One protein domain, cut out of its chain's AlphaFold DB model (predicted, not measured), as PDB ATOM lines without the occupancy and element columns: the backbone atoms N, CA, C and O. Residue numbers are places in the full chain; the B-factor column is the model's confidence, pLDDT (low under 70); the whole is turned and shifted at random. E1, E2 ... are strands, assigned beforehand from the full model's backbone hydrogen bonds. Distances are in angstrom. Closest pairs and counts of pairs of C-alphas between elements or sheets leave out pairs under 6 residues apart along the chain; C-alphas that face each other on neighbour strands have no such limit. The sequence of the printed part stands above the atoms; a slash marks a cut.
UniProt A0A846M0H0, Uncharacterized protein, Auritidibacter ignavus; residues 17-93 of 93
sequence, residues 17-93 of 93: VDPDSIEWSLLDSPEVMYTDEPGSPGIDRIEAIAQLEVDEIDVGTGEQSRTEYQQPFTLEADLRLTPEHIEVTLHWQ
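AT A GLANCE: This is residues 17 to 93 of the 93 residues of an uncharacterized protein of Auritidibacter ignavus (UniProt A0A846M0H0). Two long antiparallel strands, E2 and E3, make a bent ribbon that gives this rod its length; short E1 lies beside E2 on one edge, and E4 beside the last part of E3 on the other. The 77 printed residues include four named strands, no named helix: an all-strand meander, each strand the antiparallel neighbour of the one before, in one twisted, curled sheet, E1 - E2 - E3 - E4. It is extended, radius of gyration of the C-alphas 18.6 A, spanning 60 by 24 by 18 A.

HOW THE PARTS SIT: E2, residues 42 to 57, and E3, residues 64 to 81, form a hairpin; N 50 and O 71 are within hydrogen-bond range, 2.9 A. E2 bends by 65 degrees at residue 45, E3 by 54 degrees at residue 78. Edge strand E1, residues 23 to 26, is antiparallel to E2 at 152 degrees, with N 25 and O 51 within hydrogen-bond range, 2.9 A. Edge strand E4, residues 86 to 92, is antiparallel to E3 at 133 degrees, with N 78 and O 89 within hydrogen-bond range, 2.9 A. E1 and E4 are apart.

IN THESE COORDINATES: E3 is 49.7 A long, E2 43.1 A. E1 begins at C-alpha 23 (35.208, 79.156, 21.048); E4 ends at C-alpha 92 (20.482, 94.397, 22.464).

THE WHOLE: The C-alphas of Pro 38 and Thr 61 are farthest apart, 60.5 A. The printed part has no cut. The link E1 to E2 is long; within it, residues 36 to 40 have pLDDT under 70.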
ATOM      1  N   VAL A  17      40.339  78.519  33.043       95.25
ATOM      2  CA  VAL A  17      39.995  78.322  31.633       95.25
ATOM      3  C   VAL A  17      41.280  78.148  30.838       95.25
ATOM      4  O   VAL A  17      42.231  78.903  31.063       95.25
ATOM      5  N   ASP A  18      41.303  77.183  29.918       93.75
ATOM      6  CA  ASP A  18      42.330  77.127  28.878       93.75
ATOM      7  C   ASP A  18      42.021  78.203  27.818       93.75
ATOM      8  O   ASP A  18      40.993  78.106  27.138       93.75
ATOM      9  N   PRO A  19      42.851  79.252  27.672       90.50
ATOM     10  CA  PRO A  19      42.566  80.354  26.759       90.50
ATOM     11  C   PRO A  19      42.491  79.928  25.289       90.50
ATOM     12  O   PRO A  19      41.777  80.576  24.527       90.50
ATOM     13  N   ASP A  20      43.185  78.855  24.897       94.25
ATOM     14  CA  ASP A  20      43.206  78.380  23.510       94.25
ATOM     15  C   ASP A  20      41.955  77.549  23.161       94.25
ATOM     16  O   ASP A  20      41.717  77.257  21.992       94.25
ATOM     17  N   SER A  21      41.137  77.197  24.161       95.19
ATOM     18  CA  SER A  21      39.898  76.420  24.000       95.19
ATOM     19  C   SER A  21      38.630  77.268  23.855       95.19
ATOM     20  O   SER A  21      37.556  76.718  23.640       95.19
ATOM     21  N   ILE A  22      38.728  78.594  24.024       94.25
ATOM     22  CA  ILE A  22      37.565  79.490  24.048       94.25
ATOM     23  C   ILE A  22      37.027  79.667  22.625       94.25
ATOM     24  O   ILE A  22      37.583  80.431  21.833       94.25
ATOM     25  N   GLU A  23      35.894  79.040  22.332       93.69
ATOM     26  CA  GLU A  23      35.208  79.156  21.048       93.69
ATOM     27  C   GLU A  23      33.821  79.773  21.235       93.69
ATOM     28  O   GLU A  23      32.961  79.221  21.917       93.69
ATOM     29  N   TRP A  24      33.605  80.935  20.613       92.19
ATOM     30  CA  TRP A  24      32.296  81.581  20.541       92.19
ATOM     31  C   TRP A  24      31.706  81.419  19.146       92.19
ATOM     32  O   TRP A  24      32.360  81.724  18.145       92.19
ATOM     33  N   SER A  25      30.450  81.008  19.090       91.25
ATOM     34  CA  SER A  25      29.692  80.829  17.857       91.25
ATOM     35  C   SER A  25      28.229  81.231  18.057       91.25
ATOM     36  O   SER A  25      27.790  81.585  19.154       91.25
ATOM     37  N   LEU A  26      27.470  81.222  16.965       90.19
ATOM     38  CA  LEU A  26      26.013  81.194  17.022       90.19
ATOM     39  C   LEU A  26      25.583  79.748  16.796       90.19
ATOM     40  O   LEU A  26      26.088  79.122  15.863       90.19
ATOM     41  N   LEU A  27      24.669  79.244  17.629       90.19
ATOM     42  CA  LEU A  27      24.142  77.882  17.493       90.19
ATOM     43  C   LEU A  27      23.492  77.695  16.114       90.19
ATOM     44  O   LEU A  27      23.723  76.695  15.442       90.19
ATOM     45  N   ASP A  28      22.760  78.718  15.669       86.56
ATOM     46  CA  ASP A  28      22.184  78.817  14.336       86.56
ATOM     47  C   ASP A  28      22.455  80.204  13.748       86.56
ATOM     48  O   ASP A  28      22.498  81.210  14.461       86.56
ATOM     49  N   SER A  29      22.630  80.266  12.426       80.25
ATOM     50  CA  SER A  29      22.719  81.547  11.722       80.25
ATOM     51  C   SER A  29      21.326  82.173  11.644       80.25
ATOM     52  O   SER A  29      20.453  81.578  11.009       80.25
ATOM     53  N   PRO A  30      21.091  83.347  12.253       80.12
ATOM     54  CA  PRO A  30      19.780  83.968  12.205       80.12
ATOM     55  C   PRO A  30      19.442  84.447  10.791       80.12
ATOM     56  O   PRO A  30      20.304  84.956  10.068       80.12
ATOM     57  N   GLU A  31      18.169  84.342  10.415       79.94
ATOM     58  CA  GLU A  31      17.662  85.029   9.231       79.94
ATOM     59  C   GLU A  31      17.560  86.530   9.519       79.94
ATOM     60  O   GLU A  31      16.901  86.962  10.464       79.94
ATOM     61  N   VAL A  32      18.232  87.336   8.697       78.12
ATOM     62  CA  VAL A  32      18.200  88.797   8.801       78.12
ATOM     63  C   VAL A  32      17.107  89.316   7.880       78.12
ATOM     64  O   VAL A  32      17.252  89.282   6.656       78.12
ATOM     65  N   MET A  33      16.020  89.806   8.469       77.62
ATOM     66  CA  MET A  33      14.977  90.520   7.741       77.62
ATOM     67  C   MET A  33      15.254  92.022   7.787       77.62
ATOM     68  O   MET A  33      15.605  92.578   8.828       77.62
ATOM     69  N   TYR A  34      15.147  92.666   6.629       73.94
ATOM     70  CA  TYR A  34      15.383  94.094   6.472       73.94
ATOM     71  C   TYR A  34      14.097  94.774   6.020       73.94
ATOM     72  O   TYR A  34      13.463  94.340   5.051       73.94
ATOM     73  N   THR A  35      13.758  95.862   6.703       74.25
ATOM     74  CA  THR A  35      12.602  96.686   6.375       74.25
ATOM     75  C   THR A  35      13.065  97.916   5.599       74.25
ATOM     76  O   THR A  35      13.837  98.734   6.093       74.25
ATOM     77  N   ASP A  36      12.577  98.041   4.363       65.69
ATOM     78  CA  ASP A  36      12.938  99.099   3.403       65.69
ATOM     79  C   ASP A  36      11.928 100.264   3.406       65.69
ATOM     80  O   ASP A  36      11.730 100.961   2.406       65.69
ATOM     81  N   GLU A  37      11.206 100.448   4.518       68.94
ATOM     82  CA  GLU A  37      10.171 101.474   4.607       68.94
ATOM     83  C   GLU A  37      10.775 102.883   4.457       68.94
ATOM     84  O   GLU A  37      11.739 103.241   5.147       68.94
ATOM     85  N   PRO A  38      10.214 103.728   3.567       60.97
ATOM     86  CA  PRO A  38      10.743 105.060   3.322       60.97
ATOM     87  C   PRO A  38      10.635 105.923   4.586       60.97
ATOM     88  O   PRO A  38       9.564 106.418   4.931       60.97
ATOM     89  N   GLY A  39      11.776 106.128   5.251       64.44
ATOM     90  CA  GLY A  39      11.921 106.987   6.428       64.44
ATOM     91  C   GLY A  39      12.583 106.323   7.637       64.44
ATOM     92  O   GLY A  39      13.050 107.045   8.516       64.44
ATOM     93  N   SER A  40      12.653 104.989   7.705       65.25
ATOM     94  CA  SER A  40      13.270 104.266   8.834       65.25
ATOM     95  C   SER A  40      13.759 102.879   8.403       65.25
ATOM     96  O   SER A  40      13.144 101.877   8.756       65.25
ATOM     97  N   PRO A  41      14.841 102.807   7.611       73.56
ATOM     98  CA  PRO A  41      15.436 101.529   7.268       73.56
ATOM     99  C   PRO A  41      16.014 100.880   8.529       73.56
ATOM    100  O   PRO A  41      16.651 101.546   9.349       73.56
ATOM    101  N   GLY A  42      15.791  99.583   8.691       81.62
ATOM    102  CA  GLY A  42      16.155  98.877   9.915       81.62
ATOM    103  C   GLY A  42      16.287  97.381   9.706       81.62
ATOM    104  O   GLY A  42      15.795  96.821   8.724       81.62
ATOM    105  N   ILE A  43      16.993  96.748  10.633       81.94
ATOM    106  CA  ILE A  43      17.006  95.299  10.780       81.94
ATOM    107  C   ILE A  43      15.898  94.951  11.766       81.94
ATOM    108  O   ILE A  43      15.897  95.449  12.897       81.94
ATOM    109  N   ASP A  44      14.970  94.107  11.320       79.94
ATOM    110  CA  ASP A  44      13.905  93.601  12.175       79.94
ATOM    111  C   ASP A  44      14.496  92.791  13.329       79.94
ATOM    112  O   ASP A  44      15.650  92.363  13.306       79.94
ATOM    113  N   ARG A  45      13.678  92.551  14.349       84.38
ATOM    114  CA  ARG A  45      14.055  91.732  15.493       84.38
ATOM    115  C   ARG A  45      14.634  90.381  15.060       84.38
ATOM    116  O   ARG A  45      13.917  89.536  14.530       84.38
ATOM    117  N   ILE A  46      15.907  90.168  15.378       87.75
ATOM    118  CA  ILE A  46      16.612  88.903  15.212       87.75
ATOM    119  C   ILE A  46      16.635  88.170  16.549       87.75
ATOM    120  O   ILE A  46      17.162  88.683  17.535       87.75
ATOM    121  N   GLU A  47      16.119  86.947  16.557       89.06
ATOM    122  CA  GLU A  47      16.284  86.004  17.662       89.06
ATOM    123  C   GLU A  47      17.447  85.060  17.342       89.06
ATOM    124  O   GLU A  47      17.501  84.467  16.265       89.06
ATOM    125  N   ALA A  48      18.399  84.933  18.265       89.31
ATOM    126  CA  ALA A  48      19.572  84.084  18.082       89.31
ATOM    127  C   ALA A  48      20.042  83.479  19.410       89.31
ATOM    128  O   ALA A  48      19.655  83.917  20.494       89.31
ATOM    129  N   ILE A  49      20.894  82.457  19.323       91.62
ATOM    130  CA  ILE A  49      21.500  81.798  20.483       91.62
ATOM    131  C   ILE A  49      23.015  81.873  20.330       91.62
ATOM    132  O   ILE A  49      23.583  81.293  19.404       91.62
ATOM    133  N   ALA A  50      23.666  82.594  21.240       91.25
ATOM    134  CA  ALA A  50      25.115  82.570  21.370       91.25
ATOM    135  C   ALA A  50      25.533  81.272  22.059       91.25
ATOM    136  O   ALA A  50      24.922  80.873  23.052       91.25
ATOM    137  N   GLN A  51      26.585  80.643  21.555       93.94
ATOM    138  CA  GLN A  51      27.164  79.432  22.110       93.94
ATOM    139  C   GLN A  51      28.632  79.682  22.454       93.94
ATOM    140  O   GLN A  51      29.372  80.298  21.687       93.94
ATOM    141  N   LEU A  52      29.025  79.213  23.632       94.62
ATOM    142  CA  LEU A  52      30.398  79.135  24.100       94.62
ATOM    143  C   LEU A  52      30.739  77.671  24.328       94.62
ATOM    144  O   LEU A  52      30.060  76.990  25.097       94.62
ATOM    145  N   GLU A  53      31.836  77.231  23.734       96.44
ATOM    146  CA  GLU A  53      32.518  76.001  24.108       96.44
ATOM    147  C   GLU A  53      33.878  76.360  24.704       96.44
ATOM    148  O   GLU A  53      34.600  77.203  24.170       96.44
ATOM    149  N   VAL A  54      34.195  75.781  25.862       97.31
ATOM    150  CA  VAL A  54      35.427  76.092  26.591       97.31
ATOM    151  C   VAL A  54      35.862  74.923  27.465       97.31
ATOM    152  O   VAL A  54      35.034  74.273  28.104       97.31
ATOM    153  N   ASP A  55      37.165  74.670  27.532       97.94
ATOM    154  CA  ASP A  55      37.734  73.718  28.475       97.94
ATOM    155  C   ASP A  55      38.026  74.413  29.811       97.94
ATOM    156  O   ASP A  55      38.765  75.403  29.901       97.94
ATOM    157  N   GLU A  56      37.449  73.861  30.875       97.00
ATOM    158  CA  GLU A  56      37.607  74.342  32.241       97.00
ATOM    159  C   GLU A  56      38.352  73.334  33.106       97.00
ATOM    160  O   GLU A  56      38.193  72.122  32.964       97.00
ATOM    161  N   ILE A  57      39.133  73.858  34.047       97.19
ATOM    162  CA  ILE A  57      39.831  73.094  35.076       97.19
ATOM    163  C   ILE A  57      39.256  73.495  36.429       97.19
ATOM    164  O   ILE A  57      39.418  74.643  36.874       97.19
ATOM    165  N   ASP A  58      38.615  72.538  37.092       95.94
ATOM    166  CA  ASP A  58      38.054  72.733  38.421       95.94
ATOM    167  C   ASP A  58      39.162  73.087  39.422       95.94
ATOM    168  O   ASP A  58      40.187  72.411  39.548       95.94
ATOM    169  N   VAL A  59      38.968  74.189  40.145       94.44
ATOM    170  CA  VAL A  59      39.995  74.745  41.038       94.44
ATOM    171  C   VAL A  59      40.206  73.934  42.317       94.44
ATOM    172  O   VAL A  59      41.240  74.102  42.966       94.44
ATOM    173  N   GLY A  60      39.251  73.085  42.705       96.38
ATOM    174  CA  GLY A  60      39.337  72.256  43.907       96.38
ATOM    175  C   GLY A  60      39.920  70.867  43.648       96.38
ATOM    176  O   GLY A  60      40.670  70.348  44.473       96.38
ATOM    177  N   THR A  61      39.583  70.272  42.509       95.94
ATOM    178  CA  THR A  61      39.890  68.882  42.140       95.94
ATOM    179  C   THR A  61      40.982  68.778  41.079       95.94
ATOM    180  O   THR A  61      41.684  67.770  41.033       95.94
ATOM    181  N   GLY A  62      41.165  69.816  40.256       95.62
ATOM    182  CA  GLY A  62      42.077  69.809  39.114       95.62
ATOM    183  C   GLY A  62      41.560  69.025  37.904       95.62
ATOM    184  O   GLY A  62      42.323  68.820  36.962       95.62
ATOM    185  N   GLU A  63      40.307  68.564  37.924       96.81
ATOM    186  CA  GLU A  63      39.699  67.853  36.799       96.81
ATOM    187  C   GLU A  63      39.434  68.809  35.628       96.81
ATOM    188  O   GLU A  63      38.950  69.925  35.831       96.81
ATOM    189  N   GLN A  64      39.756  68.365  34.410       96.38
ATOM    190  CA  GLN A  64      39.482  69.100  33.177       96.38
ATOM    191  C   GLN A  64      38.203  68.578  32.520       96.38
ATOM    192  O   GLN A  64      38.025  67.366  32.378       96.38
ATOM    193  N   SER A  65      37.338  69.487  32.075       96.56
ATOM    194  CA  SER A  65      36.092  69.155  31.377       96.56
ATOM    195  C   SER A  65      35.734  70.204  30.323       96.56
ATOM    196  O   SER A  65      36.057  71.381  30.487       96.56
ATOM    197  N   ARG A  66      35.053  69.780  29.250       97.00
ATOM    198  CA  ARG A  66      34.485  70.691  28.245       97.00
ATOM    199  C   ARG A  66      33.139  71.200  28.746       97.00
ATOM    200  O   ARG A  66      32.256  70.404  29.066       97.00
ATOM    201  N   THR A  67      32.994  72.515  28.796       96.44
ATOM    202  CA  THR A  67      31.762  73.217  29.152       96.44
ATOM    203  C   THR A  67      31.138  73.802  27.897       96.44
ATOM    204  O   THR A  67      31.813  74.458  27.106       96.44
ATOM    205  N   GLU A  68      29.838  73.578  27.740       96.19
ATOM    206  CA  GLU A  68      29.014  74.223  26.726       96.19
ATOM    207  C   GLU A  68      28.036  75.169  27.425       96.19
ATOM    208  O   GLU A  68      27.329  74.784  28.361       96.19
ATOM    209  N   TYR A  69      28.009  76.420  26.982       94.50
ATOM    210  CA  TYR A  69      27.108  77.439  27.494       94.50
ATOM    211  C   TYR A  69      26.350  78.081  26.340       94.50
ATOM    212  O   TYR A  69      26.948  78.535  25.371       94.50
ATOM    213  N   GLN A  70      25.027  78.139  26.463       94.00
ATOM    214  CA  GLN A  70      24.148  78.736  25.467       94.00
ATOM    215  C   GLN A  70      23.360  79.883  26.088       94.00
ATOM    216  O   GLN A  70      22.822  79.758  27.192       94.00
ATOM    217  N   GLN A  71      23.269  80.991  25.360       91.06
ATOM    218  CA  GLN A  71      22.542  82.173  25.789       91.06
ATOM    219  C   GLN A  71      21.675  82.715  24.648       91.06
ATOM    220  O   GLN A  71      22.221  83.209  23.656       91.06
ATOM    221  N   PRO A  72      20.335  82.654  24.770       91.31
ATOM    222  CA  PRO A  72      19.451  83.318  23.825       91.31
ATOM    223  C   PRO A  72      19.579  84.837  23.962       91.31
ATOM    224  O   PRO A  72      19.732  85.357  25.071       91.31
ATOM    225  N   PHE A  73      19.491  85.538  22.838       88.12
ATOM    226  CA  PHE A  73      19.472  86.991  22.787       88.12
ATOM    227  C   PHE A  73      18.606  87.509  21.649       88.12
ATOM    228  O   PHE A  73      18.344  86.807  20.669       88.12
ATOM    229  N   THR A  74      18.198  88.767  21.788       88.12
ATOM    230  CA  THR A  74      17.520  89.503  20.728       88.12
ATOM    231  C   THR A  74      18.386  90.667  20.254       88.12
ATOM    232  O   THR A  74      18.973  91.389  21.064       88.12
ATOM    233  N   LEU A  75      18.467  90.851  18.937       86.88
ATOM    234  CA  LEU A  75      19.165  91.962  18.300       86.88
ATOM    235  C   LEU A  75      18.209  92.722  17.380       86.88
ATOM    236  O   LEU A  75      17.576  92.138  16.509       86.88
ATOM    237  N   GLU A  76      18.151  94.035  17.547       87.94
ATOM    238  CA  GLU A  76      17.481  94.970  16.641       87.94
ATOM    239  C   GLU A  76      18.523  95.997  16.175       87.94
ATOM    240  O   GLU A  76      19.484  96.280  16.901       87.94
ATOM    241  N   ALA A  77      18.384  96.556  14.971       87.31
ATOM    242  CA  ALA A  77      19.292  97.614  14.532       87.31
ATOM    243  C   ALA A  77      18.598  98.700  13.715       87.31
ATOM    244  O   ALA A  77      17.912  98.414  12.737       87.31
ATOM    245  N   ASP A  78      18.877  99.953  14.065       86.88
ATOM    246  CA  ASP A  78      18.500 101.096  13.244       86.88
ATOM    247  C   ASP A  78      19.582 101.352  12.199       86.88
ATOM    248  O   ASP A  78      20.780 101.413  12.514       86.88
ATOM    249  N   LEU A  79      19.153 101.552  10.956       85.00
ATOM    250  CA  LEU A  79      20.032 101.911   9.859       85.00
ATOM    251  C   LEU A  79      19.772 103.360   9.466       85.00
ATOM    252  O   LEU A  79      18.642 103.805   9.278       85.00
ATOM    253  N   ARG A  80      20.849 104.122   9.304       83.94
ATOM    254  CA  ARG A  80      20.771 105.480   8.778       83.94
ATOM    255  C   ARG A  80      21.662 105.598   7.561       83.94
ATOM    256  O   ARG A  80      22.885 105.534   7.653       83.94
ATOM    257  N   LEU A  81      21.032 105.805   6.409       82.94
ATOM    258  CA  LEU A  81      21.750 106.094   5.179       82.94
ATOM    259  C   LEU A  81      22.206 107.552   5.192       82.94
ATOM    260  O   LEU A  81      21.402 108.478   5.328       82.94
ATOM    261  N   THR A  82      23.505 107.749   5.010       82.00
ATOM    262  CA  THR A  82      24.096 109.042   4.666       82.00
ATOM    263  C   THR A  82      24.596 108.990   3.216       82.00
ATOM    264  O   THR A  82      24.690 107.904   2.642       82.00
ATOM    265  N   PRO A  83      24.919 110.132   2.582       86.00
ATOM    266  CA  PRO A  83      25.456 110.130   1.220       86.00
ATOM    267  C   PRO A  83      26.786 109.377   1.055       86.00
ATOM    268  O   PRO A  83      27.124 109.006  -0.065       86.00
ATOM    269  N   GLU A  84      27.546 109.176   2.137       88.31
ATOM    270  CA  GLU A  84      28.906 108.617   2.097       88.31
ATOM    271  C   GLU A  84      28.990 107.197   2.685       88.31
ATOM    272  O   GLU A  84      29.793 106.386   2.222       88.31
ATOM    273  N   HIS A  85      28.149 106.866   3.670       86.19
ATOM    274  CA  HIS A  85      28.163 105.579   4.378       86.19
ATOM    275  C   HIS A  85      26.807 105.227   5.007       86.19
ATOM    276  O   HIS A  85      25.903 106.061   5.113       86.19
ATOM    277  N   ILE A  86      26.682 103.984   5.471       83.12
ATOM    278  CA  ILE A  86      25.565 103.519   6.303       83.12
ATOM    279  C   ILE A  86      26.018 103.546   7.762       83.12
ATOM    280  O   ILE A  86      27.046 102.966   8.107       83.12
ATOM    281  N   GLU A  87      25.255 104.221   8.614       88.56
ATOM    282  CA  GLU A  87      25.423 104.173  10.065       88.56
ATOM    283  C   GLU A  87      24.511 103.081  10.630       88.56
ATOM    284  O   GLU A  87      23.332 103.012  10.277       88.56
ATOM    285  N   VAL A  88      25.060 102.233  11.502       86.19
ATOM    286  CA  VAL A  88      24.344 101.119  12.136       86.19
ATOM    287  C   VAL A  88      24.325 101.350  13.640       86.19
ATOM    288  O   VAL A  88      25.385 101.492  14.254       86.19
ATOM    289  N   THR A  89      23.135 101.375  14.239       88.50
ATOM    290  CA  THR A  89      22.961 101.451  15.696       88.50
ATOM    291  C   THR A  89      22.330 100.157  16.186       88.50
ATOM    292  O   THR A  89      21.208  99.850  15.807       88.50
ATOM    293  N   LEU A  90      23.060  99.398  17.004       85.31
ATOM    294  CA  LEU A  90      22.604  98.112  17.536       85.31
ATOM    295  C   LEU A  90      21.865  98.297  18.863       85.31
ATOM    296  O   LEU A  90      22.349  99.006  19.750       85.31
ATOM    297  N   HIS A  91      20.764  97.572  19.023       84.31
ATOM    298  CA  HIS A  91      19.983  97.475  20.250       84.31
ATOM    299  C   HIS A  91      19.923  96.013  20.688       84.31
ATOM    300  O   HIS A  91      19.443  95.150  19.957       84.31
ATOM    301  N   TRP A  92      20.431  95.739  21.887       80.81
ATOM    302  CA  TRP A  92      20.482  94.397  22.464       80.81
ATOM    303  C   TRP A  92      19.413  94.254  23.546       80.81
ATOM    304  O   TRP A  92      19.269  95.163  24.372       80.81
ATOM    305  N   GLN A  93      18.697  93.129  23.561       71.94
ATOM    306  CA  GLN A  93      17.689  92.799  24.576       71.94
ATOM    307  C   GLN A  93      17.860  91.369  25.091       71.94
ATOM    308  O   GLN A  93      18.195  90.471  24.279       71.94
TER     309      GLN A  93